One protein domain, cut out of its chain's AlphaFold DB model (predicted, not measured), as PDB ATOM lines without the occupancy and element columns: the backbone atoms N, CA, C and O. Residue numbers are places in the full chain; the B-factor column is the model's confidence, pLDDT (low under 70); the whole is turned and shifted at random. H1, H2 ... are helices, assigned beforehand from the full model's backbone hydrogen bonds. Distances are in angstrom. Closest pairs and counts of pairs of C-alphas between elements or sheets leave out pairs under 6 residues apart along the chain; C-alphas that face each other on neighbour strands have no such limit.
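This is residues 2 to 78 of the 79 residues of a protein of Streptococcus pluranimalium (UniProt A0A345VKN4). What shape do these atoms make? H4 and H6 run the same way, roughly side by side, with short H1 near both; H2 and H3 form one end of the body, and the loop around Asp 58 forms the other. What is it made of? The printed part has 77 residues with six named helices, H1 to H6 in chain order, and no named strand, an all-helix class. How large is it? It is compact, with a radius of gyration of the C-alphas of 11.5 A and spans of 33 by 24 by 21 A.

What does H1, residues 2 to 6, meet? It touches H2, residues 12 to 20, closest C-alphas Phe 6 and Leu 15, 6.8 A. It also touches H4, residues 37 to 51, with 43 to 47 of H4 alone, closest C-alphas Val 5 and Arg 46, 5.8 A. Where is H6, residues 68 to 77? It touches H3, residues 22 to 25, closest C-alphas Tyr 25 and Val 68, 6.2 A. H4 and H6 are close but not clearly touching, closest C-alphas Cys 51 and Leu 75, 7.1 A, at a shallow tilt of 18 degrees, the same way. Which touch only at the corner? H2 and H3 only just do, with 3 pairs of C-alphas within 8 A, closest Ile 18 and Tyr 25, 6.0 A. H5, residues 62 to 65, and H6 likewise only just do, with 3 pairs, closest Ile 65 and Ile 71, 5.3 A. How do the backbones run? Each O i to N i+4 pair is within hydrogen-bond range in H1, H2 and H6, and 10 of 11 in H4; H3 and H5 are too short for one.

Where does H1 begin? C-alpha 2 is at (155.041, 129.013, 95.043). How long are the longer helices? From first to last C-alpha H4 measures 21.3 A, H6 14.3 A and H2 12.0 A. Where does H6 end? C-alpha 77 is at (149.462, 133.451, 84.268).

Is it continuous? The printed part has no cut, and the link H3 to H4, 11 residues, is long. Is confidence low? No printed residue is under 70.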
ATOM      1  N   ILE A   2     155.688 128.881  93.708       89.38
ATOM      2  CA  ILE A   2     155.041 129.013  95.043       89.38
ATOM      3  C   ILE A   2     156.025 128.912  96.216       89.38
ATOM      4  O   ILE A   2     156.014 129.757  97.106       89.38
ATOM      5  N   ASN A   3     156.889 127.891  96.203       91.25
ATOM      6  CA  ASN A   3     157.880 127.697  97.261       91.25
ATOM      7  C   ASN A   3     158.813 128.911  97.395       91.25
ATOM      8  O   ASN A   3     159.094 129.350  98.498       91.25
ATOM      9  N   GLU A   4     159.246 129.491  96.279       91.06
ATOM     10  CA  GLU A   4     160.153 130.646  96.268       91.06
ATOM     11  C   GLU A   4     159.454 131.909  96.788       91.06
ATOM     12  O   GLU A   4     160.054 132.684  97.529       91.06
ATOM     13  N   VAL A   5     158.164 132.082  96.483       92.31
ATOM     14  CA  VAL A   5     157.369 133.222  96.960       92.31
ATOM     15  C   VAL A   5     157.172 133.176  98.472       92.31
ATOM     16  O   VAL A   5     157.396 134.174  99.146       92.31
ATOM     17  N   PHE A   6     156.778 132.026  99.022       93.12
ATOM     18  CA  PHE A   6     156.323 131.937 100.413       93.12
ATOM     19  C   PHE A   6     157.364 131.382 101.397       93.12
ATOM     20  O   PHE A   6     157.169 131.476 102.612       93.12
ATOM     21  N   SER A   7     158.471 130.805 100.917       92.75
ATOM     22  CA  SER A   7     159.502 130.244 101.797       92.75
ATOM     23  C   SER A   7     160.133 131.321 102.678       92.75
ATOM     24  O   SER A   7     160.562 132.377 102.203       92.75
ATOM     25  N   GLY A   8     160.171 131.045 103.983       91.44
ATOM     26  CA  GLY A   8     160.671 131.967 105.003       91.44
ATOM     27  C   GLY A   8     159.691 133.073 105.406       91.44
ATOM     28  O   GLY A   8     159.978 133.776 106.371       91.44
ATOM     29  N   ILE A   9     158.551 133.206 104.717       93.50
ATOM     30  CA  ILE A   9     157.505 134.189 105.032       93.50
ATOM     31  C   ILE A   9     156.403 133.561 105.888       93.50
ATOM     32  O   ILE A   9     155.979 134.145 106.881       93.50
ATOM     33  N   ILE A  10     155.951 132.363 105.515       94.62
ATOM     34  CA  ILE A  10     154.902 131.626 106.232       94.62
ATOM     35  C   ILE A  10     155.458 130.347 106.857       94.62
ATOM     36  O   ILE A  10     156.545 129.879 106.508       94.62
ATOM     37  N   GLU A  11     154.692 129.752 107.772       94.12
ATOM     38  CA  GLU A  11     155.045 128.461 108.360       94.12
ATOM     39  C   GLU A  11     155.160 127.362 107.293       94.12
ATOM     40  O   GLU A  11     154.316 127.227 106.404       94.12
ATOM     41  N   GLU A  12     156.183 126.516 107.422       93.69
ATOM     42  CA  GLU A  12     156.461 125.429 106.474       93.69
ATOM     43  C   GLU A  12     155.299 124.421 106.377       93.69
ATOM     44  O   GLU A  12     155.043 123.848 105.320       93.69
ATOM     45  N   SER A  13     154.549 124.236 107.466       93.56
ATOM     46  CA  SER A  13     153.329 123.422 107.507       93.56
ATOM     47  C   SER A  13     152.253 123.957 106.552       93.56
ATOM     48  O   SER A  13     151.687 123.190 105.773       93.56
ATOM     49  N   ILE A  14     152.020 125.271 106.572       93.94
ATOM     50  CA  ILE A  14     151.055 125.964 105.716       93.94
ATOM     51  C   ILE A  14     151.543 125.959 104.270       93.94
ATOM     52  O   ILE A  14     150.770 125.643 103.371       93.94
ATOM     53  N   LEU A  15     152.827 126.247 104.039       94.81
ATOM     54  CA  LEU A  15     153.415 126.223 102.700       94.81
ATOM     55  C   LEU A  15     153.249 124.853 102.035       94.81
ATOM     56  O   LEU A  15     152.789 124.758 100.898       94.81
ATOM     57  N   ASN A  16     153.548 123.781 102.769       94.69
ATOM     58  CA  ASN A  16     153.295 122.424 102.302       94.69
ATOM     59  C   ASN A  16     151.797 122.168 102.072       94.69
ATOM     60  O   ASN A  16     151.443 121.466 101.126       94.69
ATOM     61  N   GLY A  17     150.916 122.743 102.891       94.88
ATOM     62  CA  GLY A  17     149.468 122.715 102.680       94.88
ATOM     63  C   GLY A  17     149.055 123.333 101.342       94.88
ATOM     64  O   GLY A  17     148.384 122.669 100.555       94.88
ATOM     65  N   ILE A  18     149.533 124.545 101.046       94.31
ATOM     66  CA  ILE A  18     149.264 125.271  99.795       94.31
ATOM     67  C   ILE A  18     149.795 124.497  98.582       94.31
ATOM     68  O   ILE A  18     149.104 124.391  97.576       94.31
ATOM     69  N   ILE A  19     151.007 123.937  98.671       92.50
ATOM     70  CA  ILE A  19     151.624 123.184  97.566       92.50
ATOM     71  C   ILE A  19     150.854 121.893  97.269       92.50
ATOM     72  O   ILE A  19     150.665 121.547  96.104       92.50
ATOM     73  N   ASN A  20     150.432 121.163  98.305       94.12
ATOM     74  CA  ASN A  20     149.794 119.858  98.128       94.12
ATOM     75  C   ASN A  20     148.282 119.951  97.876       94.12
ATOM     76  O   ASN A  20     147.739 119.076  97.207       94.12
ATOM     77  N   ASN A  21     147.604 120.976  98.404       94.44
ATOM     78  CA  ASN A  21     146.148 121.138  98.326       94.44
ATOM     79  C   ASN A  21     145.750 122.599  98.018       94.44
ATOM     80  O   ASN A  21     145.026 123.211  98.802       94.44
ATOM     81  N   PRO A  22     146.186 123.191  96.891       91.31
ATOM     82  CA  PRO A  22     145.973 124.616  96.603       91.31
ATOM     83  C   PRO A  22     144.493 125.033  96.592       91.31
ATOM     84  O   PRO A  22     144.162 126.145  97.003       91.31
ATOM     85  N   GLU A  23     143.587 124.134  96.191       92.19
ATOM     86  CA  GLU A  23     142.139 124.382  96.159       92.19
ATOM     87  C   GLU A  23     141.538 124.654  97.547       92.19
ATOM     88  O   GLU A  23     140.582 125.422  97.653       92.19
ATOM     89  N   GLU A  24     142.101 124.068  98.610       93.00
ATOM     90  CA  GLU A  24     141.642 124.288  99.989       93.00
ATOM     91  C   GLU A  24     142.094 125.646 100.541       93.00
ATOM     92  O   GLU A  24     141.480 126.179 101.463       93.00
ATOM     93  N   TYR A  25     143.156 126.219  99.966       94.38
ATOM     94  CA  TYR A  25     143.767 127.462 100.436       94.38
ATOM     95  C   TYR A  25     143.393 128.675  99.579       94.38
ATOM     96  O   TYR A  25     143.603 129.800 100.018       94.38
ATOM     97  N   GLN A  26     142.827 128.482  98.383       93.69
ATOM     98  CA  GLN A  26     142.633 129.548  97.390       93.69
ATOM     99  C   GLN A  26     141.849 130.773  97.903       93.69
ATOM    100  O   GLN A  26     142.159 131.908  97.528       93.69
ATOM    101  N   ASP A  27     140.869 130.549  98.779       94.81
ATOM    102  CA  ASP A  27     139.995 131.592  99.326       94.81
ATOM    103  C   ASP A  27     140.513 132.173 100.653       94.81
ATOM    104  O   ASP A  27     139.945 133.137 101.167       94.81
ATOM    105  N   ILE A  28     141.595 131.614 101.203       95.19
ATOM    106  CA  ILE A  28     142.189 132.063 102.464       95.19
ATOM    107  C   ILE A  28     142.942 133.370 102.227       95.19
ATOM    108  O   ILE A  28     143.723 133.500 101.275       95.19
ATOM    109  N   SER A  29     142.731 134.349 103.110       94.94
ATOM    110  CA  SER A  29     143.480 135.597 103.041       94.94
ATOM    111  C   SER A  29     144.946 135.363 103.392       94.94
ATOM    112  O   SER A  29     145.266 134.654 104.346       94.94
ATOM    113  N   ILE A  30     145.858 136.040 102.692       93.88
ATOM    114  CA  ILE A  30     147.294 135.958 103.003       93.88
ATOM    115  C   ILE A  30     147.598 136.367 104.456       93.88
ATOM    116  O   ILE A  30     148.503 135.832 105.092       93.88
ATOM    117  N   LYS A  31     146.774 137.250 105.034       92.94
ATOM    118  CA  LYS A  31     146.903 137.682 106.430       92.94
ATOM    119  C   LYS A  31     146.609 136.561 107.424       92.94
ATOM    120  O   LYS A  31     147.176 136.547 108.511       92.94
ATOM    121  N   GLU A  32     145.736 135.622 107.063       93.69
ATOM    122  CA  GLU A  32     145.361 134.490 107.919       93.69
ATOM    123  C   GLU A  32     146.453 133.418 107.972       93.69
ATOM    124  O   GLU A  32     146.551 132.697 108.961       93.69
ATOM    125  N   ILE A  33     147.313 133.354 106.953       92.44
ATOM    126  CA  ILE A  33     148.459 132.435 106.899       92.44
ATOM    127  C   ILE A  33     149.765 133.051 107.425       92.44
ATOM    128  O   ILE A  33     150.838 132.482 107.239       92.44
ATOM    129  N   GLY A  34     149.681 134.208 108.090       90.00
ATOM    130  CA  GLY A  34     150.822 134.853 108.742       90.00
ATOM    131  C   GLY A  34     151.560 135.889 107.895       90.00
ATOM    132  O   GLY A  34     152.603 136.371 108.327       90.00
ATOM    133  N   VAL A  35     151.034 136.275 106.727       93.56
ATOM    134  CA  VAL A  35     151.624 137.356 105.924       93.56
ATOM    135  C   VAL A  35     151.189 138.710 106.486       93.56
ATOM    136  O   VAL A  35     150.025 139.105 106.384       93.56
ATOM    137  N   ASP A  36     152.129 139.445 107.071       91.44
ATOM    138  CA  ASP A  36     151.914 140.826 107.501       91.44
ATOM    139  C   ASP A  36     152.142 141.842 106.362       91.44
ATOM    140  O   ASP A  36     152.449 141.483 105.225       91.44
ATOM    141  N   SER A  37     151.970 143.140 106.638       86.94
ATOM    142  CA  SER A  37     152.131 144.187 105.619       86.94
ATOM    143  C   SER A  37     153.555 144.288 105.051       86.94
ATOM    144  O   SER A  37     153.709 144.712 103.908       86.94
ATOM    145  N   LEU A  38     154.589 143.928 105.822       89.81
ATOM    146  CA  LEU A  38     155.978 143.954 105.356       89.81
ATOM    147  C   LEU A  38     156.250 142.745 104.455       89.81
ATOM    148  O   LEU A  38     156.748 142.901 103.344       89.81
ATOM    149  N   ALA A  39     155.836 141.567 104.910       92.25
ATOM    150  CA  ALA A  39     155.878 140.324 104.156       92.25
ATOM    151  C   ALA A  39     155.049 140.394 102.865       92.25
ATOM    152  O   ALA A  39     155.432 139.821 101.852       92.25
ATOM    153  N   THR A  40     153.938 141.135 102.869       91.81
ATOM    154  CA  THR A  40     153.135 141.381 101.662       91.81
ATOM    155  C   THR A  40     153.977 142.073 100.591       91.81
ATOM    156  O   THR A  40     153.975 141.638  99.446       91.81
ATOM    157  N   MET A  41     154.739 143.109 100.957       89.88
ATOM    158  CA  MET A  41     155.628 143.799 100.017       89.88
ATOM    159  C   MET A  41     156.749 142.881  99.521       89.88
ATOM    160  O   MET A  41     157.090 142.898  98.343       89.88
ATOM    161  N   GLU A  42     157.301 142.049 100.403       92.44
ATOM    162  CA  GLU A  42     158.307 141.060 100.020       92.44
ATOM    163  C   GLU A  42     157.761 140.042  99.006       92.44
ATOM    164  O   GLU A  42     158.440 139.728  98.033       92.44
ATOM    165  N   ILE A  43     156.520 139.580  99.179       92.56
ATOM    166  CA  ILE A  43     155.837 138.707  98.214       92.56
ATOM    167  C   ILE A  43     155.719 139.388  96.850       92.56
ATOM    168  O   ILE A  43     156.026 138.755  95.845       92.56
ATOM    169  N   VAL A  44     155.305 140.660  96.808       90.88
ATOM    170  CA  VAL A  44     155.183 141.425  95.555       90.88
ATOM    171  C   VAL A  44     156.521 141.461  94.816       90.88
ATOM    172  O   VAL A  44     156.578 141.058  93.658       90.88
ATOM    173  N   LEU A  45     157.602 141.834  95.507       90.88
ATOM    174  CA  LEU A  45     158.951 141.892  94.930       90.88
ATOM    175  C   LEU A  45     159.428 140.525  94.423       90.88
ATOM    176  O   LEU A  45     159.977 140.420  93.331       90.88
ATOM    177  N   ARG A  46     159.188 139.452  95.190       93.38
ATOM    178  CA  ARG A  46     159.543 138.092  94.759       93.38
ATOM    179  C   ARG A  46     158.762 137.667  93.518       93.38
ATOM    180  O   ARG A  46     159.312 136.968  92.678       93.38
ATOM    181  N   ILE A  47     157.493 138.056  93.395       90.81
ATOM    182  CA  ILE A  47     156.687 137.768  92.201       90.81
ATOM    183  C   ILE A  47     157.231 138.535  90.989       90.81
ATOM    184  O   ILE A  47     157.368 137.927  89.933       90.81
ATOM    185  N   GLU A  48     157.588 139.816  91.137       91.06
ATOM    186  CA  GLU A  48     158.245 140.592  90.070       91.06
ATOM    187  C   GLU A  48     159.511 139.896  89.566       91.06
ATOM    188  O   GLU A  48     159.653 139.658  88.368       91.06
ATOM    189  N   GLU A  49     160.397 139.507  90.488       91.62
ATOM    190  CA  GLU A  49     161.659 138.841  90.158       91.62
ATOM    191  C   GLU A  49     161.452 137.459  89.520       91.62
ATOM    192  O   GLU A  49     162.160 137.102  88.580       91.62
ATOM    193  N   LEU A  50     160.496 136.666  90.018       91.06
ATOM    194  CA  LEU A  50     160.253 135.304  89.529       91.06
ATOM    195  C   LEU A  50     159.547 135.268  88.175       91.06
ATOM    196  O   LEU A  50     159.785 134.342  87.400       91.06
ATOM    197  N   CYS A  51     158.665 136.230  87.920       88.38
ATOM    198  CA  CYS A  51     157.867 136.297  86.700       88.38
ATOM    199  C   CYS A  51     158.470 137.233  85.638       88.38
ATOM    200  O   CYS A  51     157.924 137.316  84.542       88.38
ATOM    201  N   ASP A  52     159.570 137.935  85.947       89.00
ATOM    202  CA  ASP A  52     160.172 138.979  85.096       89.00
ATOM    203  C   ASP A  52     159.134 140.036  84.659       89.00
ATOM    204  O   ASP A  52     159.088 140.473  83.506       89.00
ATOM    205  N   ILE A  53     158.254 140.415  85.596       87.31
ATOM    206  CA  ILE A  53     157.212 141.430  85.395       87.31
ATOM    207  C   ILE A  53     157.557 142.713  86.144       87.31
ATOM    208  O   ILE A  53     158.152 142.688  87.218       87.31
ATOM    209  N   GLU A  54     157.115 143.843  85.597       85.81
ATOM    210  CA  GLU A  54     157.192 145.145  86.259       85.81
ATOM    211  C   GLU A  54     155.807 145.485  86.824       85.81
ATOM    212  O   GLU A  54     154.869 145.779  86.072       85.81
ATOM    213  N   ILE A  55     155.647 145.408  88.147       84.44
ATOM    214  CA  ILE A  55     154.407 145.799  88.811       84.44
ATOM    215  C   ILE A  55     154.374 147.320  88.894       84.44
ATOM    216  O   ILE A  55     155.230 147.990  89.472       84.44
ATOM    217  N   ASN A  56     153.322 147.898  88.322       85.19
ATOM    218  CA  ASN A  56     153.082 149.322  88.443       85.19
ATOM    219  C   ASN A  56     152.435 149.631  89.800       85.19
ATOM    220  O   ASN A  56     151.213 149.571  89.939       85.19
ATOM    221  N   TYR A  57     153.262 150.017  90.771       83.12
ATOM    222  CA  TYR A  57     152.857 150.389  92.131       83.12
ATOM    223  C   TYR A  57     151.890 151.583  92.221       83.12
ATOM    224  O   TYR A  57     151.233 151.738  93.248       83.12
ATOM    225  N   ASP A  58     151.755 152.407  91.173       83.69
ATOM    226  CA  ASP A  58     150.739 153.472  91.135       83.69
ATOM    227  C   ASP A  58     149.329 152.915  90.868       83.69
ATOM    228  O   ASP A  58     148.329 153.558  91.189       83.69
ATOM    229  N   THR A  59     149.243 151.731  90.255       82.25
ATOM    230  CA  THR A  59     147.980 151.076  89.869       82.25
ATOM    231  C   THR A  59     147.728 149.744  90.566       82.25
ATOM    232  O   THR A  59     146.606 149.252  90.516       82.25
ATOM    233  N   PHE A  60     148.755 149.158  91.174       82.19
ATOM    234  CA  PHE A  60     148.686 147.882  91.867       82.19
ATOM    235  C   PHE A  60     147.881 148.018  93.156       82.19
ATOM    236  O   PHE A  60     148.201 148.854  94.007       82.19
ATOM    237  N   ASP A  61     146.861 147.179  93.312       83.25
ATOM    238  CA  ASP A  61     146.120 147.076  94.560       83.25
ATOM    239  C   ASP A  61     146.620 145.863  95.350       83.25
ATOM    240  O   ASP A  61     146.836 144.780  94.811       83.25
ATOM    241  N   ILE A  62     146.750 146.013  96.667       81.62
ATOM    242  CA  ILE A  62     147.025 144.886  97.569       81.62
ATOM    243  C   ILE A  62     145.914 143.833  97.447       81.62
ATOM    244  O   ILE A  62     146.147 142.642  97.672       81.62
ATOM    245  N   ASP A  63     144.709 144.247  97.049       86.88
ATOM    246  CA  ASP A  63     143.628 143.334  96.725       86.88
ATOM    247  C   ASP A  63     143.969 142.362  95.590       86.88
ATOM    248  O   ASP A  63     143.416 141.264  95.591       86.88
ATOM    249  N   ASP A  64     144.904 142.661  94.687       86.56
ATOM    250  CA  ASP A  64     145.316 141.736  93.622       86.56
ATOM    251  C   ASP A  64     146.094 140.525  94.152       86.56
ATOM    252  O   ASP A  64     146.165 139.499  93.482       86.56
ATOM    253  N   ILE A  65     146.600 140.586  95.387       90.69
ATOM    254  CA  ILE A  65     147.308 139.481  96.054       90.69
ATOM    255  C   ILE A  65     146.695 139.110  97.412       90.69
ATOM    256  O   ILE A  65     147.300 138.381  98.194       90.69
ATOM    257  N   SER A  66     145.487 139.589  97.724       92.69
ATOM    258  CA  SER A  66     144.921 139.490  99.080       92.69
ATOM    259  C   SER A  66     144.553 138.078  99.548       92.69
ATOM    260  O   SER A  66     144.354 137.867 100.752       92.69
ATOM    261  N   THR A  67     144.493 137.106  98.634       95.62
ATOM    262  CA  THR A  67     144.272 135.686  98.936       95.62
ATOM    263  C   THR A  67     145.327 134.813  98.272       95.62
ATOM    264  O   THR A  67     145.914 135.191  97.255       95.62
ATOM    265  N   VAL A  68     145.532 133.611  98.820       94.75
ATOM    266  CA  VAL A  68     146.466 132.631  98.248       94.75
ATOM    267  C   VAL A  68     146.120 132.364  96.786       94.75
ATOM    268  O   VAL A  68     146.992 132.440  95.931       94.75
ATOM    269  N   GLY A  69     144.842 132.147  96.471       94.50
ATOM    270  CA  GLY A  69     144.394 131.835  95.116       94.50
ATOM    271  C   GLY A  69     144.706 132.927  94.096       94.50
ATOM    272  O   GLY A  69     144.997 132.611  92.946       94.50
ATOM    273  N   LYS A  70     144.699 134.204  94.494       93.88
ATOM    274  CA  LYS A  70     145.081 135.297  93.592       93.88
ATOM    275  C   LYS A  70     146.574 135.282  93.278       93.88
ATOM    276  O   LYS A  70     146.939 135.401  92.116       93.88
ATOM    277  N   ILE A  71     147.418 135.041  94.285       93.12
ATOM    278  CA  ILE A  71     148.863 134.869  94.081       93.12
ATOM    279  C   ILE A  71     149.136 133.650  93.199       93.12
ATOM    280  O   ILE A  71     149.941 133.734  92.279       93.12
ATOM    281  N   LEU A  72     148.451 132.528  93.444       92.69
ATOM    282  CA  LEU A  72     148.591 131.323  92.623       92.69
ATOM    283  C   LEU A  72     148.265 131.601  91.155       92.69
ATOM    284  O   LEU A  72     149.073 131.278  90.293       92.69
ATOM    285  N   ARG A  73     147.132 132.260  90.884       91.62
ATOM    286  CA  ARG A  73     146.741 132.649  89.522       91.62
ATOM    287  C   ARG A  73     147.752 133.590  88.885       91.62
ATOM    288  O   ARG A  73     148.137 133.372  87.748       91.62
ATOM    289  N   LEU A  74     148.229 134.587  89.628       89.44
ATOM    290  CA  LEU A  74     149.239 135.519  89.132       89.44
ATOM    291  C   LEU A  74     150.539 134.798  88.746       89.44
ATOM    292  O   LEU A  74     151.150 135.139  87.737       89.44
ATOM    293  N   LEU A  75     150.950 133.788  89.518       89.62
ATOM    294  CA  LEU A  75     152.106 132.959  89.183       89.62
ATOM    295  C   LEU A  75     151.840 132.065  87.967       89.62
ATOM    296  O   LEU A  75     152.719 131.936  87.131       89.62
ATOM    297  N   GLU A  76     150.661 131.452  87.862       88.62
ATOM    298  CA  GLU A  76     150.290 130.597  86.724       88.62
ATOM    299  C   GLU A  76     150.187 131.376  85.407       88.62
ATOM    300  O   GLU A  76     150.641 130.888  84.375       88.62
ATOM    301  N   ASP A  77     149.635 132.590  85.444       85.81
ATOM    302  CA  ASP A  77     149.462 133.451  84.268       85.81
ATOM    303  C   ASP A  77     150.803 133.967  83.707       85.81
ATOM    304  O   ASP A  77     150.859 134.385  82.549       85.81
ATOM    305  N   ASN A  78     151.875 133.933  84.509       79.88
ATOM    306  CA  ASN A  78     153.207 134.444  84.161       79.88
ATOM    307  C   ASN A  78     154.323 133.371  84.234       79.88
ATOM    308  O   ASN A  78     155.500 133.726  84.312       79.88
TER     309      ASN A  78